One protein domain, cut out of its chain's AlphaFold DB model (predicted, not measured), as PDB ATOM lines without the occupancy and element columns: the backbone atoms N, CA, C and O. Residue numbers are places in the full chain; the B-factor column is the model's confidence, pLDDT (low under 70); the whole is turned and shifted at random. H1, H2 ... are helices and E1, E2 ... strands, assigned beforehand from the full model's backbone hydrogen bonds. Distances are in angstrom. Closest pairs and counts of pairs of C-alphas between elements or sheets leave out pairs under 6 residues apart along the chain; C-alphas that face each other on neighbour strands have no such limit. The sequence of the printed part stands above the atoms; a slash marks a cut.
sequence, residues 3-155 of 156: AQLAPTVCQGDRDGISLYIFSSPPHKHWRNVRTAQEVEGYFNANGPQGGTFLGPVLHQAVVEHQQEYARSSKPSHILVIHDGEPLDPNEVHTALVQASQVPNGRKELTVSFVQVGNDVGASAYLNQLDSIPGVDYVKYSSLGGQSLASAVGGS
ATOM      1  N   ALA A   3      21.866 -26.836 -11.759       81.81
ATOM      2  CA  ALA A   3      22.763 -27.952 -11.456       81.81
ATOM      3  C   ALA A   3      22.046 -29.232 -10.994       81.81
ATOM      4  O   ALA A   3      22.520 -30.331 -11.249       81.81
ATOM      5  N   GLN A   4      20.877 -29.108 -10.360       84.06
ATOM      6  CA  GLN A   4      20.114 -30.259  -9.873       84.06
ATOM      7  C   GLN A   4      19.321 -30.967 -10.982       84.06
ATOM      8  O   GLN A   4      18.820 -32.066 -10.754       84.06
ATOM      9  N   LEU A   5      19.238 -30.394 -12.188       82.12
ATOM     10  CA  LEU A   5      18.571 -31.036 -13.321       82.12
ATOM     11  C   LEU A   5      19.288 -32.319 -13.737       82.12
ATOM     12  O   LEU A   5      18.638 -33.352 -13.841       82.12
ATOM     13  N   ALA A   6      20.616 -32.282 -13.896       85.88
ATOM     14  CA  ALA A   6      21.396 -33.457 -14.286       85.88
ATOM     15  C   ALA A   6      21.168 -34.661 -13.348       85.88
ATOM     16  O   ALA A   6      20.699 -35.689 -13.837       85.88
ATOM     17  N   PRO A   7      21.384 -34.565 -12.019       85.50
ATOM     18  CA  PRO A   7      21.172 -35.705 -11.134       85.50
ATOM     19  C   PRO A   7      19.702 -36.128 -11.042       85.50
ATOM     20  O   PRO A   7      19.443 -37.312 -10.852       85.50
ATOM     21  N   THR A   8      18.743 -35.208 -11.198       85.56
ATOM     22  CA  THR A   8      17.306 -35.542 -11.193       85.56
ATOM     23  C   THR A   8      16.925 -36.343 -12.434       85.56
ATOM     24  O   THR A   8      16.353 -37.424 -12.314       85.56
ATOM     25  N   VAL A   9      17.303 -35.868 -13.624       83.75
ATOM     26  CA  VAL A   9      17.074 -36.580 -14.891       83.75
ATOM     27  C   VAL A   9      17.765 -37.944 -14.865       83.75
ATOM     28  O   VAL A   9      17.172 -38.942 -15.271       83.75
ATOM     29  N   CYS A  10      18.963 -38.027 -14.278       87.38
ATOM     30  CA  CYS A  10      19.723 -39.273 -14.177       87.38
ATOM     31  C   CYS A  10      19.083 -40.368 -13.311       87.38
ATOM     32  O   CYS A  10      19.509 -41.523 -13.387       87.38
ATOM     33  N   GLN A  11      18.067 -40.045 -12.505       86.94
ATOM     34  CA  GLN A  11      17.298 -41.058 -11.774       86.94
ATOM     35  C   GLN A  11      16.450 -41.912 -12.725       86.94
ATOM     36  O   GLN A  11      16.292 -43.110 -12.486       86.94
ATOM     37  N   GLY A  12      15.934 -41.310 -13.803       83.00
ATOM     38  CA  GLY A  12      15.155 -41.990 -14.843       83.00
ATOM     39  C   GLY A  12      15.967 -42.344 -16.092       83.00
ATOM     40  O   GLY A  12      15.684 -43.351 -16.736       83.00
ATOM     41  N   ASP A  13      16.999 -41.557 -16.410       85.62
ATOM     42  CA  ASP A  13      17.824 -41.701 -17.608       85.62
ATOM     43  C   ASP A  13      19.322 -41.837 -17.280       85.62
ATOM     44  O   ASP A  13      20.033 -40.859 -17.051       85.62
ATOM     45  N   ARG A  14      19.844 -43.066 -17.318       88.19
ATOM     46  CA  ARG A  14      21.250 -43.341 -16.968       88.19
ATOM     47  C   ARG A  14      22.268 -42.804 -17.976       88.19
ATOM     48  O   ARG A  14      23.459 -42.767 -17.648       88.19
ATOM     49  N   ASP A  15      21.849 -42.378 -19.165       88.62
ATOM     50  CA  ASP A  15      22.763 -41.865 -20.192       88.62
ATOM     51  C   ASP A  15      23.333 -40.488 -19.816       88.62
ATOM     52  O   ASP A  15      24.433 -40.137 -20.251       88.62
ATOM     53  N   GLY A  16      22.660 -39.756 -18.923       90.94
ATOM     54  CA  GLY A  16      23.003 -38.385 -18.553       90.94
ATOM     55  C   GLY A  16      22.406 -37.354 -19.505       90.94
ATOM     56  O   GLY A  16      21.651 -37.690 -20.412       90.94
ATOM     57  N   ILE A  17      22.755 -36.084 -19.298       92.06
ATOM     58  CA  ILE A  17      22.302 -34.980 -20.153       92.06
ATOM     59  C   ILE A  17      23.417 -34.509 -21.090       92.06
ATOM     60  O   ILE A  17      24.606 -34.581 -20.756       92.06
ATOM     61  N   SER A  18      23.028 -33.983 -22.250       95.25
ATOM     62  CA  SER A  18      23.879 -33.069 -23.013       95.25
ATOM     63  C   SER A  18      23.727 -31.665 -22.426       95.25
ATOM     64  O   SER A  18      22.610 -31.167 -22.292       95.25
ATOM     65  N   LEU A  19      24.839 -31.033 -22.056       95.06
ATOM     66  CA  LEU A  19      24.875 -29.669 -21.531       95.06
ATOM     67  C   LEU A  19      25.491 -28.746 -22.576       95.06
ATOM     68  O   LEU A  19      26.616 -28.991 -23.006       95.06
ATOM     69  N   TYR A  20      24.792 -27.666 -22.914       95.38
ATOM     70  CA  TYR A  20      25.296 -26.600 -23.777       95.38
ATOM     71  C   TYR A  20      25.385 -25.305 -22.975       95.38
ATOM     72  O   TYR A  20      24.457 -24.958 -22.247       95.38
ATOM     73  N   ILE A  21      26.494 -24.583 -23.121       93.38
ATOM     74  CA  ILE A  21      26.656 -23.228 -22.594       93.38
ATOM     75  C   ILE A  21      26.980 -22.313 -23.765       93.38
ATOM     76  O   ILE A  21      27.929 -22.562 -24.515       93.38
ATOM     77  N   PHE A  22      26.178 -21.264 -23.918       92.81
ATOM     78  CA  PHE A  22      26.192 -20.400 -25.086       92.81
ATOM     79  C   PHE A  22      26.139 -18.926 -24.690       92.81
ATOM     80  O   PHE A  22      25.560 -18.559 -23.675       92.81
ATOM     81  N   SER A  23      26.783 -18.099 -25.506       88.81
ATOM     82  CA  SER A  23      26.676 -16.640 -25.503       88.81
ATOM     83  C   SER A  23      26.956 -16.194 -26.932       88.81
ATOM     84  O   SER A  23      26.152 -16.492 -27.809       88.81
ATOM     85  N   SER A  24      28.126 -15.632 -27.218       84.50
ATOM     86  CA  SER A  24      28.630 -15.498 -28.586       84.50
ATOM     87  C   SER A  24      29.352 -16.775 -29.045       84.50
ATOM     88  O   SER A  24      29.975 -17.453 -28.223       84.50
ATOM     89  N   PRO A  25      29.303 -17.129 -30.344       81.12
ATOM     90  CA  PRO A  25      30.071 -18.253 -30.869       81.12
ATOM     91  C   PRO A  25      31.587 -18.093 -30.633       81.12
ATOM     92  O   PRO A  25      32.101 -16.975 -30.733       81.12
ATOM     93  N   PRO A  26      32.331 -19.191 -30.396       88.12
ATOM     94  CA  PRO A  26      31.861 -20.578 -30.327       88.12
ATOM     95  C   PRO A  26      31.280 -20.952 -28.951       88.12
ATOM     96  O   PRO A  26      31.828 -20.584 -27.913       88.12
ATOM     97  N   HIS A  27      30.224 -21.769 -28.932       91.12
ATOM     98  CA  HIS A  27      29.661 -22.335 -27.700       91.12
ATOM     99  C   HIS A  27      30.411 -23.587 -27.227       91.12
ATOM    100  O   HIS A  27      31.203 -24.194 -27.955       91.12
ATOM    101  N   LYS A  28      30.162 -23.987 -25.976       92.81
ATOM    102  CA  LYS A  28      30.717 -25.207 -25.376       92.81
ATOM    103  C   LYS A  28      29.614 -26.228 -25.144       92.81
ATOM    104  O   LYS A  28      28.495 -25.860 -24.794       92.81
ATOM    105  N   HIS A  29      29.941 -27.505 -25.331       94.88
ATOM    106  CA  HIS A  29      29.017 -28.597 -25.064       94.88
ATOM    107  C   HIS A  29      29.731 -29.803 -24.453       94.88
ATOM    108  O   HIS A  29      30.899 -30.062 -24.747       94.88
ATOM    109  N   TRP A  30      29.006 -30.543 -23.617       95.75
ATOM    110  CA  TRP A  30      29.456 -31.777 -22.976       95.75
ATOM    111  C   TRP A  30      28.338 -32.809 -23.028       95.75
ATOM    112  O   TRP A  30      27.163 -32.460 -22.919       95.75
ATOM    113  N   ARG A  31      28.698 -34.084 -23.168       94.69
ATOM    114  CA  ARG A  31      27.749 -35.203 -23.174       94.69
ATOM    115  C   ARG A  31      27.870 -36.007 -21.890       94.69
ATOM    116  O   ARG A  31      28.904 -35.974 -21.227       94.69
ATOM    117  N   ASN A  32      26.816 -36.759 -21.585       94.25
ATOM    118  CA  ASN A  32      26.774 -37.693 -20.466       94.25
ATOM    119  C   ASN A  32      27.062 -37.035 -19.104       94.25
ATOM    120  O   ASN A  32      27.624 -37.678 -18.214       94.25
ATOM    121  N   VAL A  33      26.668 -35.767 -18.944       95.56
ATOM    122  CA  VAL A  33      26.784 -35.023 -17.685       95.56
ATOM    123  C   VAL A  33      25.749 -35.568 -16.708       95.56
ATOM    124  O   VAL A  33      24.576 -35.691 -17.067       95.56
ATOM    125  N   ARG A  34      26.160 -35.923 -15.485       93.94
ATOM    126  CA  ARG A  34      25.274 -36.633 -14.542       93.94
ATOM    127  C   ARG A  34      25.131 -35.967 -13.190       93.94
ATOM    128  O   ARG A  34      24.115 -36.143 -12.525       93.94
ATOM    129  N   THR A  35      26.137 -35.222 -12.762       93.94
ATOM    130  CA  THR A  35      26.187 -34.674 -11.409       93.94
ATOM    131  C   THR A  35      25.986 -33.168 -11.405       93.94
ATOM    132  O   THR A  35      26.337 -32.464 -12.352       93.94
ATOM    133  N   ALA A  36      25.457 -32.650 -10.296       92.62
ATOM    134  CA  ALA A  36      25.369 -31.209 -10.084       92.62
ATOM    135  C   ALA A  36      26.752 -30.546 -10.099       92.62
ATOM    136  O   ALA A  36      26.907 -29.468 -10.667       92.62
ATOM    137  N   GLN A  37      27.760 -31.225  -9.547       95.00
ATOM    138  CA  GLN A  37      29.132 -30.732  -9.503       95.00
ATOM    139  C   GLN A  37      29.734 -30.553 -10.904       95.00
ATOM    140  O   GLN A  37      30.415 -29.560 -11.141       95.00
ATOM    141  N   GLU A  38      29.476 -31.472 -11.840       94.69
ATOM    142  CA  GLU A  38      29.908 -31.309 -13.234       94.69
ATOM    143  C   GLU A  38      29.240 -30.097 -13.884       94.69
ATOM    144  O   GLU A  38      29.925 -29.271 -14.480       94.69
ATOM    145  N   VAL A  39      27.916 -29.949 -13.729       92.94
ATOM    146  CA  VAL A  39      27.180 -28.802 -14.286       92.94
ATOM    147  C   VAL A  39      27.723 -27.485 -13.732       92.94
ATOM    148  O   VAL A  39      27.994 -26.566 -14.501       92.94
ATOM    149  N   GLU A  40      27.920 -27.390 -12.416       92.19
ATOM    150  CA  GLU A  40      28.478 -26.199 -11.764       92.19
ATOM    151  C   GLU A  40      29.915 -25.930 -12.204       92.19
ATOM    152  O   GLU A  40      30.263 -24.787 -12.492       92.19
ATOM    153  N   GLY A  41      30.743 -26.970 -12.306       93.69
ATOM    154  CA  GLY A  41      32.121 -26.853 -12.774       93.69
ATOM    155  C   GLY A  41      32.199 -26.315 -14.202       93.69
ATOM    156  O   GLY A  41      32.917 -25.346 -14.455       93.69
ATOM    157  N   TYR A  42      31.423 -26.891 -15.124       94.12
ATOM    158  CA  TYR A  42      31.370 -26.430 -16.510       94.12
ATOM    159  C   TYR A  42      30.807 -25.015 -16.618       94.12
ATOM    160  O   TYR A  42      31.374 -24.204 -17.352       94.12
ATOM    161  N   PHE A  43      29.755 -24.692 -15.861       90.31
ATOM    162  CA  PHE A  43      29.167 -23.357 -15.854       90.31
ATOM    163  C   PHE A  43      30.125 -22.298 -15.317       90.31
ATOM    164  O   PHE A  43      30.362 -21.299 -15.985       90.31
ATOM    165  N   ASN A  44      30.743 -22.527 -14.161       90.44
ATOM    166  CA  ASN A  44      31.662 -21.562 -13.557       90.44
ATOM    167  C   ASN A  44      32.908 -21.328 -14.423       90.44
ATOM    168  O   ASN A  44      33.413 -20.211 -14.483       90.44
ATOM    169  N   ALA A  45      33.391 -22.365 -15.113       89.94
ATOM    170  CA  ALA A  45      34.551 -22.258 -15.995       89.94
ATOM    171  C   ALA A  45      34.238 -21.620 -17.360       89.94
ATOM    172  O   ALA A  45      35.154 -21.145 -18.025       89.94
ATOM    173  N   ASN A  46      32.974 -21.630 -17.796       87.38
ATOM    174  CA  ASN A  46      32.572 -21.211 -19.145       87.38
ATOM    175  C   ASN A  46      31.376 -20.255 -19.125       87.38
ATOM    176  O   ASN A  46      30.605 -20.229 -20.082       87.38
ATOM    177  N   GLY A  47      31.200 -19.512 -18.028       76.81
ATOM    178  CA  GLY A  47      30.051 -18.639 -17.833       76.81
ATOM    179  C   GLY A  47      29.846 -17.727 -19.048       76.81
ATOM    180  O   GLY A  47      30.830 -17.186 -19.562       76.81
ATOM    181  N   PRO A  48      28.605 -17.585 -19.540       75.38
ATOM    182  CA  PRO A  48      28.334 -16.851 -20.766       75.38
ATOM    183  C   PRO A  48      28.795 -15.394 -20.656       75.38
ATOM    184  O   PRO A  48      28.556 -14.726 -19.651       75.38
ATOM    185  N   GLN A  49      29.471 -14.905 -21.697       76.44
ATOM    186  CA  GLN A  49      29.912 -13.517 -21.813       76.44
ATOM    187  C   GLN A  49      29.534 -12.997 -23.199       76.44
ATOM    188  O   GLN A  49      29.944 -13.563 -24.208       76.44
ATOM    189  N   GLY A  50      28.772 -11.905 -23.253       82.06
ATOM    190  CA  GLY A  50      28.317 -11.309 -24.509       82.06
ATOM    191  C   GLY A  50      26.817 -11.474 -24.727       82.06
ATOM    192  O   GLY A  50      26.049 -11.482 -23.771       82.06
ATOM    193  N   GLY A  51      26.408 -11.527 -25.994       87.38
ATOM    194  CA  GLY A  51      24.997 -11.599 -26.380       87.38
ATOM    195  C   GLY A  51      24.412 -13.011 -26.339       87.38
ATOM    196  O   GLY A  51      25.122 -13.990 -26.120       87.38
ATOM    197  N   THR A  52      23.117 -13.112 -26.620       90.94
ATOM    198  CA  THR A  52      22.364 -14.373 -26.646       90.94
ATOM    199  C   THR A  52      22.281 -14.901 -28.082       90.94
ATOM    200  O   THR A  52      21.343 -14.566 -28.793       90.94
ATOM    201  N   PHE A  53      23.251 -15.700 -28.543       94.19
ATOM    202  CA  PHE A  53      23.174 -16.367 -29.858       94.19
ATOM    203  C   PHE A  53      22.705 -17.814 -29.688       94.19
ATOM    204  O   PHE A  53      23.501 -18.719 -29.420       94.19
ATOM    205  N   LEU A  54      21.392 -18.020 -29.763       94.62
ATOM    206  CA  LEU A  54      20.756 -19.304 -29.465       94.62
ATOM    207  C   LEU A  54      20.651 -20.210 -30.701       94.62
ATOM    208  O   LEU A  54      20.670 -21.434 -30.564       94.62
ATOM    209  N   GLY A  55      20.545 -19.632 -31.897       94.88
ATOM    210  CA  GLY A  55      20.269 -20.341 -33.145       94.88
ATOM    211  C   GLY A  55      21.242 -21.490 -33.425       94.88
ATOM    212  O   GLY A  55      20.795 -22.639 -33.524       94.88
ATOM    213  N   PRO A  56      22.566 -21.240 -33.464       94.50
ATOM    214  CA  PRO A  56      23.567 -22.274 -33.722       94.50
ATOM    215  C   PRO A  56      23.531 -23.426 -32.712       94.50
ATOM    216  O   PRO A  56      23.709 -24.590 -33.075       94.50
ATOM    217  N   VAL A  57      23.281 -23.115 -31.438       95.69
ATOM    218  CA  VAL A  57      23.283 -24.103 -30.351       95.69
ATOM    219  C   VAL A  57      22.023 -24.956 -30.400       95.69
ATOM    220  O   VAL A  57      22.106 -26.180 -30.291       95.69
ATOM    221  N   LEU A  58      20.865 -24.329 -30.623       95.31
ATOM    222  CA  LEU A  58      19.601 -25.040 -30.769       95.31
ATOM    223  C   LEU A  58      19.622 -25.945 -32.003       95.31
ATOM    224  O   LEU A  58      19.219 -27.103 -31.911       95.31
ATOM    225  N   HIS A  59      20.148 -25.460 -33.131       95.25
ATOM    226  CA  HIS A  59      20.307 -26.271 -34.336       95.25
ATOM    227  C   HIS A  59      21.175 -27.509 -34.073       95.25
ATOM    228  O   HIS A  59      20.773 -28.623 -34.411       95.25
ATOM    229  N   GLN A  60      22.328 -27.337 -33.415       95.88
ATOM    230  CA  GLN A  60      23.186 -28.466 -33.060       95.88
ATOM    231  C   GLN A  60      22.451 -29.476 -32.162       95.88
ATOM    232  O   GLN A  60      22.492 -30.675 -32.444       95.88
ATOM    233  N   ALA A  61      21.747 -29.013 -31.126       95.62
ATOM    234  CA  ALA A  61      21.004 -29.887 -30.219       95.62
ATOM    235  C   ALA A  61      19.896 -30.682 -30.941       95.62
ATOM    236  O   ALA A  61      19.721 -31.874 -30.685       95.62
ATOM    237  N   VAL A  62      19.184 -30.053 -31.884       93.44
ATOM    238  CA  VAL A  62      18.154 -30.708 -32.710       93.44
ATOM    239  C   VAL A  62      18.765 -31.775 -33.616       93.44
ATOM    240  O   VAL A  62      18.255 -32.894 -33.679       93.44
ATOM    241  N   VAL A  63      19.875 -31.467 -34.290       93.75
ATOM    242  CA  VAL A  63      20.573 -32.428 -35.157       93.75
ATOM    243  C   VAL A  63      21.086 -33.622 -34.351       93.75
ATOM    244  O   VAL A  63      20.924 -34.766 -34.777       93.75
ATOM    245  N   GLU A  64      21.675 -33.384 -33.179       93.56
ATOM    246  CA  GLU A  64      22.126 -34.458 -32.290       93.56
ATOM    247  C   GLU A  64      20.956 -35.335 -31.826       93.56
ATOM    248  O   GLU A  64      21.067 -36.562 -31.876       93.56
ATOM    249  N   HIS A  65      19.815 -34.740 -31.456       92.00
ATOM    250  CA  HIS A  65      18.608 -35.503 -31.136       92.00
ATOM    251  C   HIS A  65      18.187 -36.408 -32.299       92.00
ATOM    252  O   HIS A  65      18.012 -37.608 -32.100       92.00
ATOM    253  N   GLN A  66      18.064 -35.863 -33.512       91.19
ATOM    254  CA  GLN A  66      17.642 -36.624 -34.693       91.19
ATOM    255  C   GLN A  66      18.571 -37.821 -34.958       91.19
ATOM    256  O   GLN A  66      18.109 -38.923 -35.266       91.19
ATOM    257  N   GLN A  67      19.884 -37.638 -34.783       91.94
ATOM    258  CA  GLN A  67      20.869 -38.712 -34.930       91.94
ATOM    259  C   GLN A  67      20.728 -39.798 -33.857       91.94
ATOM    260  O   GLN A  67      20.797 -40.986 -34.176       91.94
ATOM    261  N   GLU A  68      20.543 -39.419 -32.592       90.81
ATOM    262  CA  GLU A  68      20.379 -40.387 -31.502       90.81
ATOM    263  C   GLU A  68      19.030 -41.106 -31.570       90.81
ATOM    264  O   GLU A  68      18.957 -42.318 -31.345       90.81
ATOM    265  N   TYR A  69      17.966 -40.401 -31.949       90.56
ATOM    266  CA  TYR A  69      16.643 -40.983 -32.123       90.56
ATOM    267  C   TYR A  69      16.617 -41.995 -33.271       90.56
ATOM    268  O   TYR A  69      16.074 -43.087 -33.112       90.56
ATOM    269  N   ALA A  70      17.293 -41.716 -34.389       90.19
ATOM    270  CA  ALA A  70      17.447 -42.685 -35.474       90.19
ATOM    271  C   ALA A  70      18.127 -43.997 -35.026       90.19
ATOM    272  O   ALA A  70      17.862 -45.051 -35.603       90.19
ATOM    273  N   ARG A  71      18.982 -43.956 -33.993       90.56
ATOM    274  CA  ARG A  71      19.681 -45.139 -33.456       90.56
ATOM    275  C   ARG A  71      18.907 -45.861 -32.358       90.56
ATOM    276  O   ARG A  71      18.969 -47.083 -32.278       90.56
ATOM    277  N   SER A  72      18.228 -45.113 -31.492       90.69
ATOM    278  CA  SER A  72      17.677 -45.628 -30.230       90.69
ATOM    279  C   SER A  72      16.154 -45.549 -30.132       90.69
ATOM    280  O   SER A  72      15.569 -46.170 -29.250       90.69
ATOM    281  N   SER A  73      15.504 -44.779 -31.012       90.50
ATOM    282  CA  SER A  73      14.093 -44.374 -30.905       90.50
ATOM    283  C   SER A  73      13.735 -43.758 -29.544       90.50
ATOM    284  O   SER A  73      12.579 -43.803 -29.122       90.50
ATOM    285  N   LYS A  74      14.727 -43.206 -28.834       88.81
ATOM    286  CA  LYS A  74      14.555 -42.641 -27.499       88.81
ATOM    287  C   LYS A  74      14.156 -41.165 -27.597       88.81
ATOM    288  O   LYS A  74      14.957 -40.370 -28.094       88.81
ATOM    289  N   PRO A  75      12.954 -40.779 -27.138       88.81
ATOM    290  CA  PRO A  75      12.549 -39.380 -27.146       88.81
ATOM    291  C   PRO A  75      13.446 -38.549 -26.222       88.81
ATOM    292  O   PRO A  75      14.031 -39.077 -25.273       88.81
ATOM    293  N   SER A  76      13.544 -37.247 -26.483       89.00
ATOM    294  CA  SER A  76      14.337 -36.342 -25.647       89.00
ATOM    295  C   SER A  76      13.665 -34.989 -25.439       89.00
ATOM    296  O   SER A  76      12.700 -34.634 -26.120       89.00
ATOM    297  N   HIS A  77      14.192 -34.230 -24.482       88.19
ATOM    298  CA  HIS A  77      13.710 -32.902 -24.132       88.19
ATOM    299  C   HIS A  77      14.873 -31.914 -24.186       88.19
ATOM    300  O   HIS A  77      15.869 -32.089 -23.486       88.19
ATOM    301  N   ILE A  78      14.742 -30.863 -24.994       92.25
ATOM    302  CA  ILE A  78      15.657 -29.719 -24.993       92.25
ATOM    303  C   ILE A  78      15.087 -28.640 -24.072       92.25
ATOM    304  O   ILE A  78      14.035 -28.067 -24.347       92.25
ATOM    305  N   LEU A  79      15.779 -28.357 -22.971       91.62
ATOM    306  CA  LEU A  79      15.447 -27.258 -22.068       91.62
ATOM    307  C   LEU A  79      16.419 -26.098 -22.297       91.62
ATOM    308  O   LEU A  79      17.599 -26.193 -21.966       91.62
ATOM    309  N   VAL A  80      15.907 -25.000 -22.837       92.25
ATOM    310  CA  VAL A  80      16.622 -23.740 -23.031       92.25
ATOM    311  C   VAL A  80      16.376 -22.847 -21.821       92.25
ATOM    312  O   VAL A  80      15.233 -22.571 -21.471       92.25
ATOM    313  N   ILE A  81      17.445 -22.373 -21.186       89.44
ATOM    314  CA  ILE A  81      17.374 -21.403 -20.089       89.44
ATOM    315  C   ILE A  81      18.130 -20.160 -20.542       89.44
ATOM    316  O   ILE A  81      19.307 -20.263 -20.881       89.44
ATOM    317  N   HIS A  82      17.462 -19.010 -20.569       88.44
ATOM    318  CA  HIS A  82      18.050 -17.748 -21.020       88.44
ATOM    319  C   HIS A  82      17.511 -16.572 -20.203       88.44
ATOM    320  O   HIS A  82      16.457 -16.667 -19.577       88.44
ATOM    321  N   ASP A  83      18.239 -15.466 -20.191       86.69
ATOM    322  CA  ASP A  83      17.887 -14.247 -19.460       86.69
ATOM    323  C   ASP A  83      17.664 -13.027 -20.364       86.69
ATOM    324  O   ASP A  83      17.124 -12.030 -19.895       86.69
ATOM    325  N   GLY A  84      18.007 -13.120 -21.653       89.31
ATOM    326  CA  GLY A  84      17.828 -12.054 -22.642       89.31
ATOM    327  C   GLY A  84      17.262 -12.536 -23.980       89.31
ATOM    328  O   GLY A  84      17.176 -13.739 -24.241       89.31
ATOM    329  N   GLU A  85      16.861 -11.585 -24.821       92.00
ATOM    330  CA  GLU A  85      16.386 -11.820 -26.189       92.00
ATOM    331  C   GLU A  85      17.482 -12.425 -27.089       92.00
ATOM    332  O   GLU A  85      18.610 -11.921 -27.086       92.00
ATOM    333  N   PRO A  86      17.184 -13.475 -27.881       93.19
ATOM    334  CA  PRO A  86      18.113 -13.971 -28.888       93.19
ATOM    335  C   PRO A  86      18.461 -12.907 -29.936       93.19
ATOM    336  O   PRO A  86      17.580 -12.270 -30.507       93.19
ATOM    337  N   LEU A  87      19.748 -12.760 -30.246       94.75
ATOM    338  CA  LEU A  87      20.250 -11.850 -31.286       94.75
ATOM    339  C   LEU A  87      20.126 -12.431 -32.704       94.75
ATOM    340  O   LEU A  87      20.380 -11.741 -33.690       94.75
ATOM    341  N   ASP A  88      19.733 -13.696 -32.808       94.38
ATOM    342  CA  ASP A  88      19.627 -14.499 -34.023       94.38
ATOM    343  C   ASP A  88      18.241 -15.176 -34.168       94.38
ATOM    344  O   ASP A  88      18.151 -16.372 -34.464       94.38
ATOM    345  N   PRO A  89      17.119 -14.440 -34.016       91.12
ATOM    346  CA  PRO A  89      15.778 -15.027 -33.908       91.12
ATOM    347  C   PRO A  89      15.359 -15.849 -35.139       91.12
ATOM    348  O   PRO A  89      14.643 -16.840 -34.999       91.12
ATOM    349  N   ASN A  90      15.841 -15.493 -36.336       91.50
ATOM    350  CA  ASN A  90      15.577 -16.242 -37.572       91.50
ATOM    351  C   ASN A  90      16.250 -17.625 -37.582       91.50
ATOM    352  O   ASN A  90      15.689 -18.591 -38.108       91.50
ATOM    353  N   GLU A  91      17.446 -17.740 -37.001       93.62
ATOM    354  CA  GLU A  91      18.142 -19.022 -36.876       93.62
ATOM    355  C   GLU A  91      17.454 -19.900 -35.832       93.62
ATOM    356  O   GLU A  91      17.227 -21.084 -36.080       93.62
ATOM    357  N   VAL A  92      17.019 -19.306 -34.713       93.12
ATOM    358  CA  VAL A  92      16.229 -20.026 -33.705       93.12
ATOM    359  C   VAL A  92      14.917 -20.540 -34.303       93.12
ATOM    360  O   VAL A  92      14.594 -21.715 -34.145       93.12
ATOM    361  N   HIS A  93      14.193 -19.702 -35.054       90.25
ATOM    362  CA  HIS A  93      12.980 -20.106 -35.770       90.25
ATOM    363  C   HIS A  93      13.246 -21.291 -36.708       90.25
ATOM    364  O   HIS A  93      12.516 -22.279 -36.694       90.25
ATOM    365  N   THR A  94      14.315 -21.218 -37.504       91.38
ATOM    366  CA  THR A  94      14.690 -22.290 -38.437       91.38
ATOM    367  C   THR A  94      14.968 -23.604 -37.704       91.38
ATOM    368  O   THR A  94      14.480 -24.656 -38.120       91.38
ATOM    369  N   ALA A  95      15.694 -23.550 -36.584       92.44
ATOM    370  CA  ALA A  95      15.969 -24.720 -35.759       92.44
ATOM    371  C   ALA A  95      14.696 -25.307 -35.124       92.44
ATOM    372  O   ALA A  95      14.549 -26.526 -35.083       92.44
ATOM    373  N   LEU A  96      13.754 -24.470 -34.676       90.25
ATOM    374  CA  LEU A  96      12.471 -24.921 -34.123       90.25
ATOM    375  C   LEU A  96      11.576 -25.577 -35.179       90.25
ATOM    376  O   LEU A  96      11.006 -26.633 -34.916       90.25
ATOM    377  N   VAL A  97      11.494 -25.011 -36.385       88.50
ATOM    378  CA  VAL A  97      10.772 -25.639 -37.505       88.50
ATOM    379  C   VAL A  97      11.402 -26.984 -37.868       88.50
ATOM    380  O   VAL A  97      10.693 -27.949 -38.125       88.50
ATOM    381  N   GLN A  98      12.733 -27.091 -37.858       88.19
ATOM    382  CA  GLN A  98      13.404 -28.378 -38.061       88.19
ATOM    383  C   GLN A  98      13.088 -29.373 -36.936       88.19
ATOM    384  O   GLN A  98      12.836 -30.544 -37.213       88.19
ATOM    385  N   ALA A  99      13.085 -28.919 -35.679       86.56
ATOM    386  CA  ALA A  99      12.758 -29.736 -34.511       86.56
ATOM    387  C   ALA A  99      11.337 -30.304 -34.570       86.56
ATOM    388  O   ALA A  99      11.055 -31.351 -33.992       86.56
ATOM    389  N   SER A 100      10.441 -29.598 -35.256       81.94
ATOM    390  CA  SER A 100       9.031 -29.934 -35.309       81.94
ATOM    391  C   SER A 100       8.636 -30.838 -36.475       81.94
ATOM    392  O   SER A 100       7.536 -31.397 -36.498       81.94
ATOM    393  N   GLN A 101       9.548 -31.045 -37.424       79.38
ATOM    394  CA  GLN A 101       9.386 -32.010 -38.501       79.38
ATOM    395  C   GLN A 101       9.519 -33.431 -37.950       79.38
ATOM    396  O   GLN A 101      10.575 -34.051 -38.050       79.38
ATOM    397  N   VAL A 102       8.433 -33.960 -37.381       65.75
ATOM    398  CA  VAL A 102       8.395 -35.342 -36.897       65.75
ATOM    399  C   VAL A 102       7.763 -36.272 -37.935       65.75
ATOM    400  O   VAL A 102       6.584 -36.118 -38.279       65.75
ATOM    401  N   PRO A 103       8.480 -37.313 -38.396       60.28
ATOM    402  CA  PRO A 103       7.880 -38.367 -39.199       60.28
ATOM    403  C   PRO A 103       6.790 -39.099 -38.398       60.28
ATOM    404  O   PRO A 103       7.049 -39.688 -37.345       60.28
ATOM    405  N   ASN A 104       5.569 -39.129 -38.937       59.41
ATOM    406  CA  ASN A 104       4.424 -39.893 -38.418       59.41
ATOM    407  C   ASN A 104       3.776 -39.367 -37.120       59.41
ATOM    408  O   ASN A 104       3.128 -40.139 -36.415       59.41
ATOM    409  N   GLY A 105       3.932 -38.080 -36.787       59.97
ATOM    410  CA  GLY A 105       3.165 -37.440 -35.704       59.97
ATOM    411  C   GLY A 105       3.473 -37.950 -34.288       59.97
ATOM    412  O   GLY A 105       2.669 -37.766 -33.373       59.97
ATOM    413  N   ARG A 106       4.620 -38.611 -34.090       66.94
ATOM    414  CA  ARG A 106       5.106 -38.984 -32.752       66.94
ATOM    415  C   ARG A 106       5.632 -37.743 -32.026       66.94
ATOM    416  O   ARG A 106       6.103 -36.806 -32.652       66.94
ATOM    417  N   LYS A 107       5.581 -37.730 -30.694       72.12
ATOM    418  CA  LYS A 107       6.246 -36.693 -29.890       72.12
ATOM    419  C   LYS A 107       7.653 -37.167 -29.521       72.12
ATOM    420  O   LYS A 107       7.849 -37.690 -28.430       72.12
ATOM    421  N   GLU A 108       8.599 -37.082 -30.458       85.50
ATOM    422  CA  GLU A 108       9.988 -37.527 -30.229       85.50
ATOM    423  C   GLU A 108      10.872 -36.467 -29.562       85.50
ATOM    424  O   GLU A 108      11.783 -36.809 -28.806       85.50
ATOM    425  N   LEU A 109      10.548 -35.191 -29.773       87.31
ATOM    426  CA  LEU A 109      11.267 -34.057 -29.216       87.31
ATOM    427  C   LEU A 109      10.292 -33.058 -28.594       87.31
ATOM    428  O   LEU A 109       9.292 -32.684 -29.202       87.31
ATOM    429  N   THR A 110      10.600 -32.612 -27.380       86.81
ATOM    430  CA  THR A 110       9.979 -31.430 -26.765       86.81
ATOM    431  C   THR A 110      11.041 -30.363 -26.558       86.81
ATOM    432  O   THR A 110      12.142 -30.674 -26.102       86.81
ATOM    433  N   VAL A 111      10.717 -29.108 -26.867       88.44
ATOM    434  CA  VAL A 111      11.582 -27.961 -26.575       88.44
ATOM    435  C   VAL A 111      10.889 -27.110 -25.516       88.44
ATOM    436  O   VAL A 111       9.686 -26.887 -25.545       88.44
ATOM    437  N   SER A 112      11.594 -26.654 -24.495       88.25
ATOM    438  CA  SER A 112      11.012 -25.751 -23.500       88.25
ATOM    439  C   SER A 112      11.973 -24.636 -23.195       88.25
ATOM    440  O   SER A 112      13.174 -24.857 -23.117       88.25
ATOM    441  N   PHE A 113      11.425 -23.449 -23.012       89.12
ATOM    442  CA  PHE A 113      12.165 -22.248 -22.710       89.12
ATOM    443  C   PHE A 113      11.854 -21.831 -21.281       89.12
ATOM    444  O   PHE A 113      10.712 -21.853 -20.835       89.12
ATOM    445  N   VAL A 114      12.871 -21.437 -20.536       87.25
ATOM    446  CA  VAL A 114      12.687 -20.825 -19.228       87.25
ATOM    447  C   VAL A 114      13.454 -19.526 -19.215       87.25
ATOM    448  O   VAL A 114      14.682 -19.513 -19.309       87.25
ATOM    449  N   GLN A 115      12.707 -18.438 -19.070       86.69
ATOM    450  CA  GLN A 115      13.288 -17.133 -18.864       86.69
ATOM    451  C   GLN A 115      13.665 -16.968 -17.393       86.69
ATOM    452  O   GLN A 115      12.842 -17.158 -16.492       86.69
ATOM    453  N   VAL A 116      14.905 -16.558 -17.155       85.06
ATOM    454  CA  VAL A 116      15.382 -16.112 -15.847       85.06
ATOM    455  C   VAL A 116      15.487 -14.591 -15.855       85.06
ATOM    456  O   VAL A 116      15.981 -14.002 -16.808       85.06
ATOM    457  N   GLY A 117      15.027 -13.941 -14.787       84.50
ATOM    458  CA  GLY A 117      15.010 -12.480 -14.714       84.50
ATOM    459  C   GLY A 117      13.781 -11.869 -15.389       84.50
ATOM    460  O   GLY A 117      12.743 -12.514 -15.518       84.50
ATOM    461  N   ASN A 118      13.880 -10.590 -15.746       84.25
ATOM    462  CA  ASN A 118      12.750  -9.754 -16.157       84.25
ATOM    463  C   ASN A 118      13.001  -8.980 -17.461       84.25
ATOM    464  O   ASN A 118      12.373  -7.944 -17.683       84.25
ATOM    465  N   ASP A 119      13.909  -9.465 -18.311       88.69
ATOM    466  CA  ASP A 119      14.151  -8.859 -19.618       88.69
ATOM    467  C   ASP A 119      12.871  -8.841 -20.474       88.69
ATOM    468  O   ASP A 119      12.180  -9.852 -20.669       88.69
ATOM    469  N   VAL A 120      12.525  -7.652 -20.962       88.94
ATOM    470  CA  VAL A 120      11.287  -7.439 -21.719       88.94
ATOM    471  C   VAL A 120      11.420  -8.006 -23.131       88.94
ATOM    472  O   VAL A 120      10.446  -8.555 -23.642       88.94
ATOM    473  N   GLY A 121      12.615  -7.937 -23.731       89.38
ATOM    474  CA  GLY A 121      12.898  -8.513 -25.049       89.38
ATOM    475  C   GLY A 121      12.746 -10.032 -25.044       89.38
ATOM    476  O   GLY A 121      12.013 -10.586 -25.857       89.38
ATOM    477  N   ALA A 122      13.323 -10.708 -24.050       87.69
ATOM    478  CA  ALA A 122      13.165 -12.140 -23.823       87.69
ATOM    479  C   ALA A 122      11.687 -12.533 -23.680       87.69
ATOM    480  O   ALA A 122      11.239 -13.485 -24.315       87.69
ATOM    481  N   SER A 123      10.915 -11.765 -22.905       87.38
ATOM    482  CA  SER A 123       9.475 -12.004 -22.734       87.38
ATOM    483  C   SER A 123       8.719 -11.851 -24.059       87.38
ATOM    484  O   SER A 123       7.893 -12.689 -24.420       87.38
ATOM    485  N   ALA A 124       9.001 -10.775 -24.800       87.62
ATOM    486  CA  ALA A 124       8.379 -10.496 -26.088       87.62
ATOM    487  C   ALA A 124       8.729 -11.559 -27.134       87.62
ATOM    488  O   ALA A 124       7.873 -11.925 -27.939       87.62
ATOM    489  N   TYR A 125       9.958 -12.070 -27.105       87.31
ATOM    490  CA  TYR A 125      10.409 -13.162 -27.954       87.31
ATOM    491  C   TYR A 125       9.663 -14.466 -27.648       87.31
ATOM    492  O   TYR A 125       9.122 -15.086 -28.560       87.31
ATOM    493  N   LEU A 126       9.557 -14.854 -26.373       84.88
ATOM    494  CA  LEU A 126       8.839 -16.071 -25.976       84.88
ATOM    495  C   LEU A 126       7.369 -16.045 -26.404       84.88
ATOM    496  O   LEU A 126       6.878 -17.034 -26.939       84.88
ATOM    497  N   ASN A 127       6.700 -14.897 -26.273       84.00
ATOM    498  CA  ASN A 127       5.316 -14.727 -26.727       84.00
ATOM    499  C   ASN A 127       5.153 -14.876 -28.251       84.00
ATOM    500  O   ASN A 127       4.059 -15.171 -28.727       84.00
ATOM    501  N   GLN A 128       6.215 -14.657 -29.035       84.19
ATOM    502  CA  GLN A 128       6.183 -14.858 -30.487       84.19
ATOM    503  C   GLN A 128       6.341 -16.333 -30.876       84.19
ATOM    504  O   GLN A 128       5.913 -16.708 -31.968       84.19
ATOM    505  N   LEU A 129       6.903 -17.182 -30.006       80.31
ATOM    506  CA  LEU A 129       7.130 -18.598 -30.315       80.31
ATOM    507  C   LEU A 129       5.825 -19.371 -30.549       80.31
ATOM    508  O   LEU A 129       5.794 -20.242 -31.415       80.31
ATOM    509  N   ASP A 130       4.738 -18.996 -29.865       69.31
ATOM    510  CA  ASP A 130       3.404 -19.597 -30.041       69.31
ATOM    511  C   ASP A 130       2.843 -19.404 -31.464       69.31
ATOM    512  O   ASP A 130       1.920 -20.102 -31.882       69.31
ATOM    513  N   SER A 131       3.393 -18.452 -32.225       72.88
ATOM    514  CA  SER A 131       2.976 -18.172 -33.601       72.88
ATOM    515  C   SER A 131       3.767 -18.941 -34.661       72.88
ATOM    516  O   SER A 131       3.440 -18.831 -35.843       72.88
ATOM    517  N   ILE A 132       4.791 -19.713 -34.270       71.69
ATOM    518  CA  ILE A 132       5.661 -20.417 -35.216       71.69
ATOM    519  C   ILE A 132       4.928 -21.641 -35.783       71.69
ATOM    520  O   ILE A 132       4.666 -22.602 -35.052       71.69
ATOM    521  N   PRO A 133       4.617 -21.665 -37.095       66.25
ATOM    522  CA  PRO A 133       3.900 -22.779 -37.693       66.25
ATOM    523  C   PRO A 133       4.678 -24.088 -37.568       66.25
ATOM    524  O   PRO A 133       5.865 -24.165 -37.885       66.25
ATOM    525  N   GLY A 134       3.974 -25.131 -37.141       63.00
ATOM    526  CA  GLY A 134       4.525 -26.467 -36.976       63.00
ATOM    527  C   GLY A 134       5.190 -26.705 -35.628       63.00
ATOM    528  O   GLY A 134       5.528 -27.849 -35.377       63.00
ATOM    529  N   VAL A 135       5.369 -25.705 -34.759       66.25
ATOM    530  CA  VAL A 135       5.996 -25.874 -33.439       66.25
ATOM    531  C   VAL A 135       4.927 -26.179 -32.387       66.25
ATOM    532  O   VAL A 135       4.408 -25.293 -31.720       66.25
ATOM    533  N   ASP A 136       4.598 -27.460 -32.226       60.28
ATOM    534  CA  ASP A 136       3.504 -27.884 -31.334       60.28
ATOM    535  C   ASP A 136       3.917 -28.023 -29.854       60.28
ATOM    536  O   ASP A 136       3.068 -28.151 -28.969       60.28
ATOM    537  N   TYR A 137       5.225 -28.048 -29.565       60.59
ATOM    538  CA  TYR A 137       5.764 -28.450 -28.258       60.59
ATOM    539  C   TYR A 137       6.798 -27.473 -27.718       60.59
ATOM    540  O   TYR A 137       7.903 -27.884 -27.367       60.59
ATOM    541  N   VAL A 138       6.425 -26.194 -27.642       62.12
ATOM    542  CA  VAL A 138       7.175 -25.169 -26.916       62.12
ATOM    543  C   VAL A 138       6.398 -24.749 -25.676       62.12
ATOM    544  O   VAL A 138       5.255 -24.319 -25.750       62.12
ATOM    545  N   LYS A 139       7.024 -24.912 -24.511       65.81
ATOM    546  CA  LYS A 139       6.523 -24.383 -23.236       65.81
ATOM    547  C   LYS A 139       7.423 -23.245 -22.806       65.81
ATOM    548  O   LYS A 139       8.637 -23.365 -22.957       65.81
ATOM    549  N   TYR A 140       6.852 -22.203 -22.213       66.69
ATOM    550  CA  TYR A 140       7.642 -21.163 -21.573       66.69
ATOM    551  C   TYR A 140       7.179 -20.840 -20.160       66.69
ATOM    552  O   TYR A 140       6.035 -21.062 -19.766       66.69
ATOM    553  N   SER A 141       8.115 -20.356 -19.355       69.06
ATOM    554  CA  SER A 141       7.871 -19.865 -18.003       69.06
ATOM    555  C   SER A 141       8.866 -18.758 -17.692       69.06
ATOM    556  O   SER A 141      10.045 -18.881 -18.020       69.06
ATOM    557  N   SER A 142       8.399 -17.693 -17.044       70.75
ATOM    558  CA  SER A 142       9.259 -16.630 -16.520       70.75
ATOM    559  C   SER A 142       9.436 -16.803 -15.015       70.75
ATOM    560  O   SER A 142       8.467 -17.004 -14.277       70.75
ATOM    561  N   LEU A 143      10.683 -16.745 -14.552       72.00
ATOM    562  CA  LEU A 143      11.037 -16.879 -13.143       72.00
ATOM    563  C   LEU A 143      11.346 -15.516 -12.529       72.00
ATOM    564  O   LEU A 143      12.502 -15.148 -12.322       72.00
ATOM    565  N   GLY A 144      10.288 -14.797 -12.151       55.03
ATOM    566  CA  GLY A 144      10.357 -13.587 -11.325       55.03
ATOM    567  C   GLY A 144      10.653 -13.891  -9.849       55.03
ATOM    568  O   GLY A 144       9.838 -13.583  -8.987       55.03
ATOM    569  N   GLY A 145      11.778 -14.556  -9.557       56.88
ATOM    570  CA  GLY A 145      12.205 -14.944  -8.199       56.88
ATOM    571  C   GLY A 145      11.816 -16.364  -7.752       56.88
ATOM    572  O   GLY A 145      12.129 -16.764  -6.633       56.88
ATOM    573  N   GLN A 146      11.158 -17.140  -8.616       57.47
ATOM    574  CA  GLN A 146      10.782 -18.540  -8.371       57.47
ATOM    575  C   GLN A 146      11.928 -19.511  -8.708       57.47
ATOM    576  O   GLN A 146      12.790 -19.217  -9.537       57.47
ATOM    577  N   SER A 147      11.940 -20.696  -8.087       62.41
ATOM    578  CA  SER A 147      12.985 -21.695  -8.344       62.41
ATOM    579  C   SER A 147      12.764 -22.432  -9.675       62.41
ATOM    580  O   SER A 147      11.647 -22.838  -9.996       62.41
ATOM    581  N   LEU A 148      13.847 -22.685 -10.418       62.88
ATOM    582  CA  LEU A 148      13.814 -23.482 -11.655       62.88
ATOM    583  C   LEU A 148      13.249 -24.895 -11.449       62.88
ATOM    584  O   LEU A 148      12.562 -25.404 -12.325       62.88
ATOM    585  N   ALA A 149      13.499 -25.520 -10.294       60.84
ATOM    586  CA  ALA A 149      12.995 -26.865 -10.005       60.84
ATOM    587  C   ALA A 149      11.457 -26.914 -10.020       60.84
ATOM    588  O   ALA A 149      10.872 -27.866 -10.529       60.84
ATOM    589  N   SER A 150      10.806 -25.856  -9.530       60.72
ATOM    590  CA  SER A 150       9.345 -25.737  -9.510       60.72
ATOM    591  C   SER A 150       8.748 -25.569 -10.911       60.72
ATOM    592  O   SER A 150       7.690 -26.121 -11.188       60.72
ATOM    593  N   ALA A 151       9.422 -24.838 -11.801       57.84
ATOM    594  CA  ALA A 151       8.933 -24.608 -13.164       57.84
ATOM    595  C   ALA A 151       9.190 -25.791 -14.104       57.84
ATOM    596  O   ALA A 151       8.370 -26.103 -14.968       57.84
ATOM    597  N   VAL A 152      10.314 -26.481 -13.910       55.75
ATOM    598  CA  VAL A 152      10.686 -27.635 -14.730       55.75
ATOM    599  C   VAL A 152       9.908 -28.890 -14.311       55.75
ATOM    600  O   VAL A 152       9.496 -29.651 -15.179       55.75
ATOM    601  N   GLY A 153       9.602 -29.075 -13.020       52.84
ATOM    602  CA  GLY A 153       8.850 -30.238 -12.522       52.84
ATOM    603  C   GLY A 153       7.384 -30.336 -12.970       52.84
ATOM    604  O   GLY A 153       6.791 -31.398 -12.840       52.84
ATOM    605  N   GLY A 154       6.790 -29.257 -13.499       48.84
ATOM    606  CA  GLY A 154       5.481 -29.300 -14.171       48.84
ATOM    607  C   GLY A 154       5.570 -29.449 -15.697       48.84
ATOM    608  O   GLY A 154       4.544 -29.566 -16.368       48.84
ATOM    609  N   SER A 155       6.785 -29.389 -16.253       43.78
ATOM    610  CA  SER A 155       7.036 -29.346 -17.696       43.78
ATOM    611  C   SER A 155       7.715 -30.598 -18.253       43.78
ATOM    612  O   SER A 155       7.468 -30.880 -19.432       43.78
TER     613      SER A 155
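Overview. This is residues 3 to 155 of the 156 residues of the protein "Hypothetical protein" of Eutreptiella gymnastica (UniProt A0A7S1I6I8). A small wall of three parallel strands, E3, E4 and E5, stands in the middle, with H3 and H5 over one face and the short helix H6 over the other. Beyond the edge strand E3, across a gap, the hairpin of E1 and E2 continues the wall loosely; H1 and H2 cover one side of this hairpin, while H3 also runs beside E1 but stays apart from E2, and H4 packs next to H3. The printed part has 153 residues, with six named helices and five named strands in the order H1 E1 E2 H2 H3 E3 H4 E4 H5 E5 H6, a mixed class of helices and strands. One sheet runs E3 E4 E5, parallel, and the other is the antiparallel pair E1 E2. The whole is compact and rounded, with a radius of gyration of the C-alphas of 14.9 A and spans of 38 by 38 by 32 A.

Arrangement. The largest sheet has E4, residues 109 to 116, as its inner strand, between the edge strands E3, residues 76 to 82, and E5, residues 138 to 143. E3 and E4 are parallel at 19 degrees, with N 80 and O 112 2.8 A apart, within hydrogen-bond range. E4 and E5 are also parallel at 19 degrees, with N 113 and O 139 at 2.8 A. H3, residues 55 to 72, is on this sheet at a height of 9.4 A, over E3 and E4, and runs along the strands at 13 degrees to E3 on the local plane; its closest C-alphas to E3 are those of His 65 and Ser 76, 7.0 A. H5, residues 120 to 129, lies on the same face at a height of 9.4 A, over E4 and only just over E5, with 3 C-alphas falling on E5. H6, residues 148 to 152, is on the opposite face at 9.1 A, only just over E4, with 3 C-alphas falling on it. H4, residues 89 to 100, only grazes the sheet with residues 96 to 100, but touches residues 55 to 62 of H3 at a shallow tilt of 13 degrees, the same way; the C-alphas of Gly 55 and Val 92 are closest, 4.1 A. E3, H4, E4 and E4, H5, E5 are strand-helix-strand units, two parallel neighbours joined through a helix, each with a right-handed crossover. E1, residues 17 to 21, is near E3 and forms a hairpin with E2, residues 28 to 33, antiparallel at 162 degrees, with N 19 and O 30 at 2.9 A. H1, residues 3 to 12, touches H2, residues 36 to 45, opposite ways at 36 degrees, only just steep; the C-alphas of Ala 3 and Ala 36 are closest, 4.4 A. Every O i to N i+4 pair is within hydrogen-bond range in H2, H3, H4, H5 and H6; in H1 4 of 6 are.

Along the chain. H1 begins at C-alpha 3 (22.763, -27.952, -11.456). H3, the longest helix, measures 25.6 A from C-alpha 55 (20.269, -20.341, -33.145) to C-alpha 72. H4 measures 16.4 A and H1 16.3 A. Among the strands, E4 measures 22.8 A, E3 19.5 A and E5 16.5 A. H6 ends at C-alpha 152 (10.686, -27.635, -14.730).

Size, cuts and confidence. The C-alphas farthest apart are those of Ala 45 and Asn 104, 41.5 A. The printed part has no cut, and no link between named elements is long. The mean pLDDT of the printed part is 83.8; residues 102 to 106, 130, 133 to 141 and 144 to 155 are under 70, and H6 has a mean of 60.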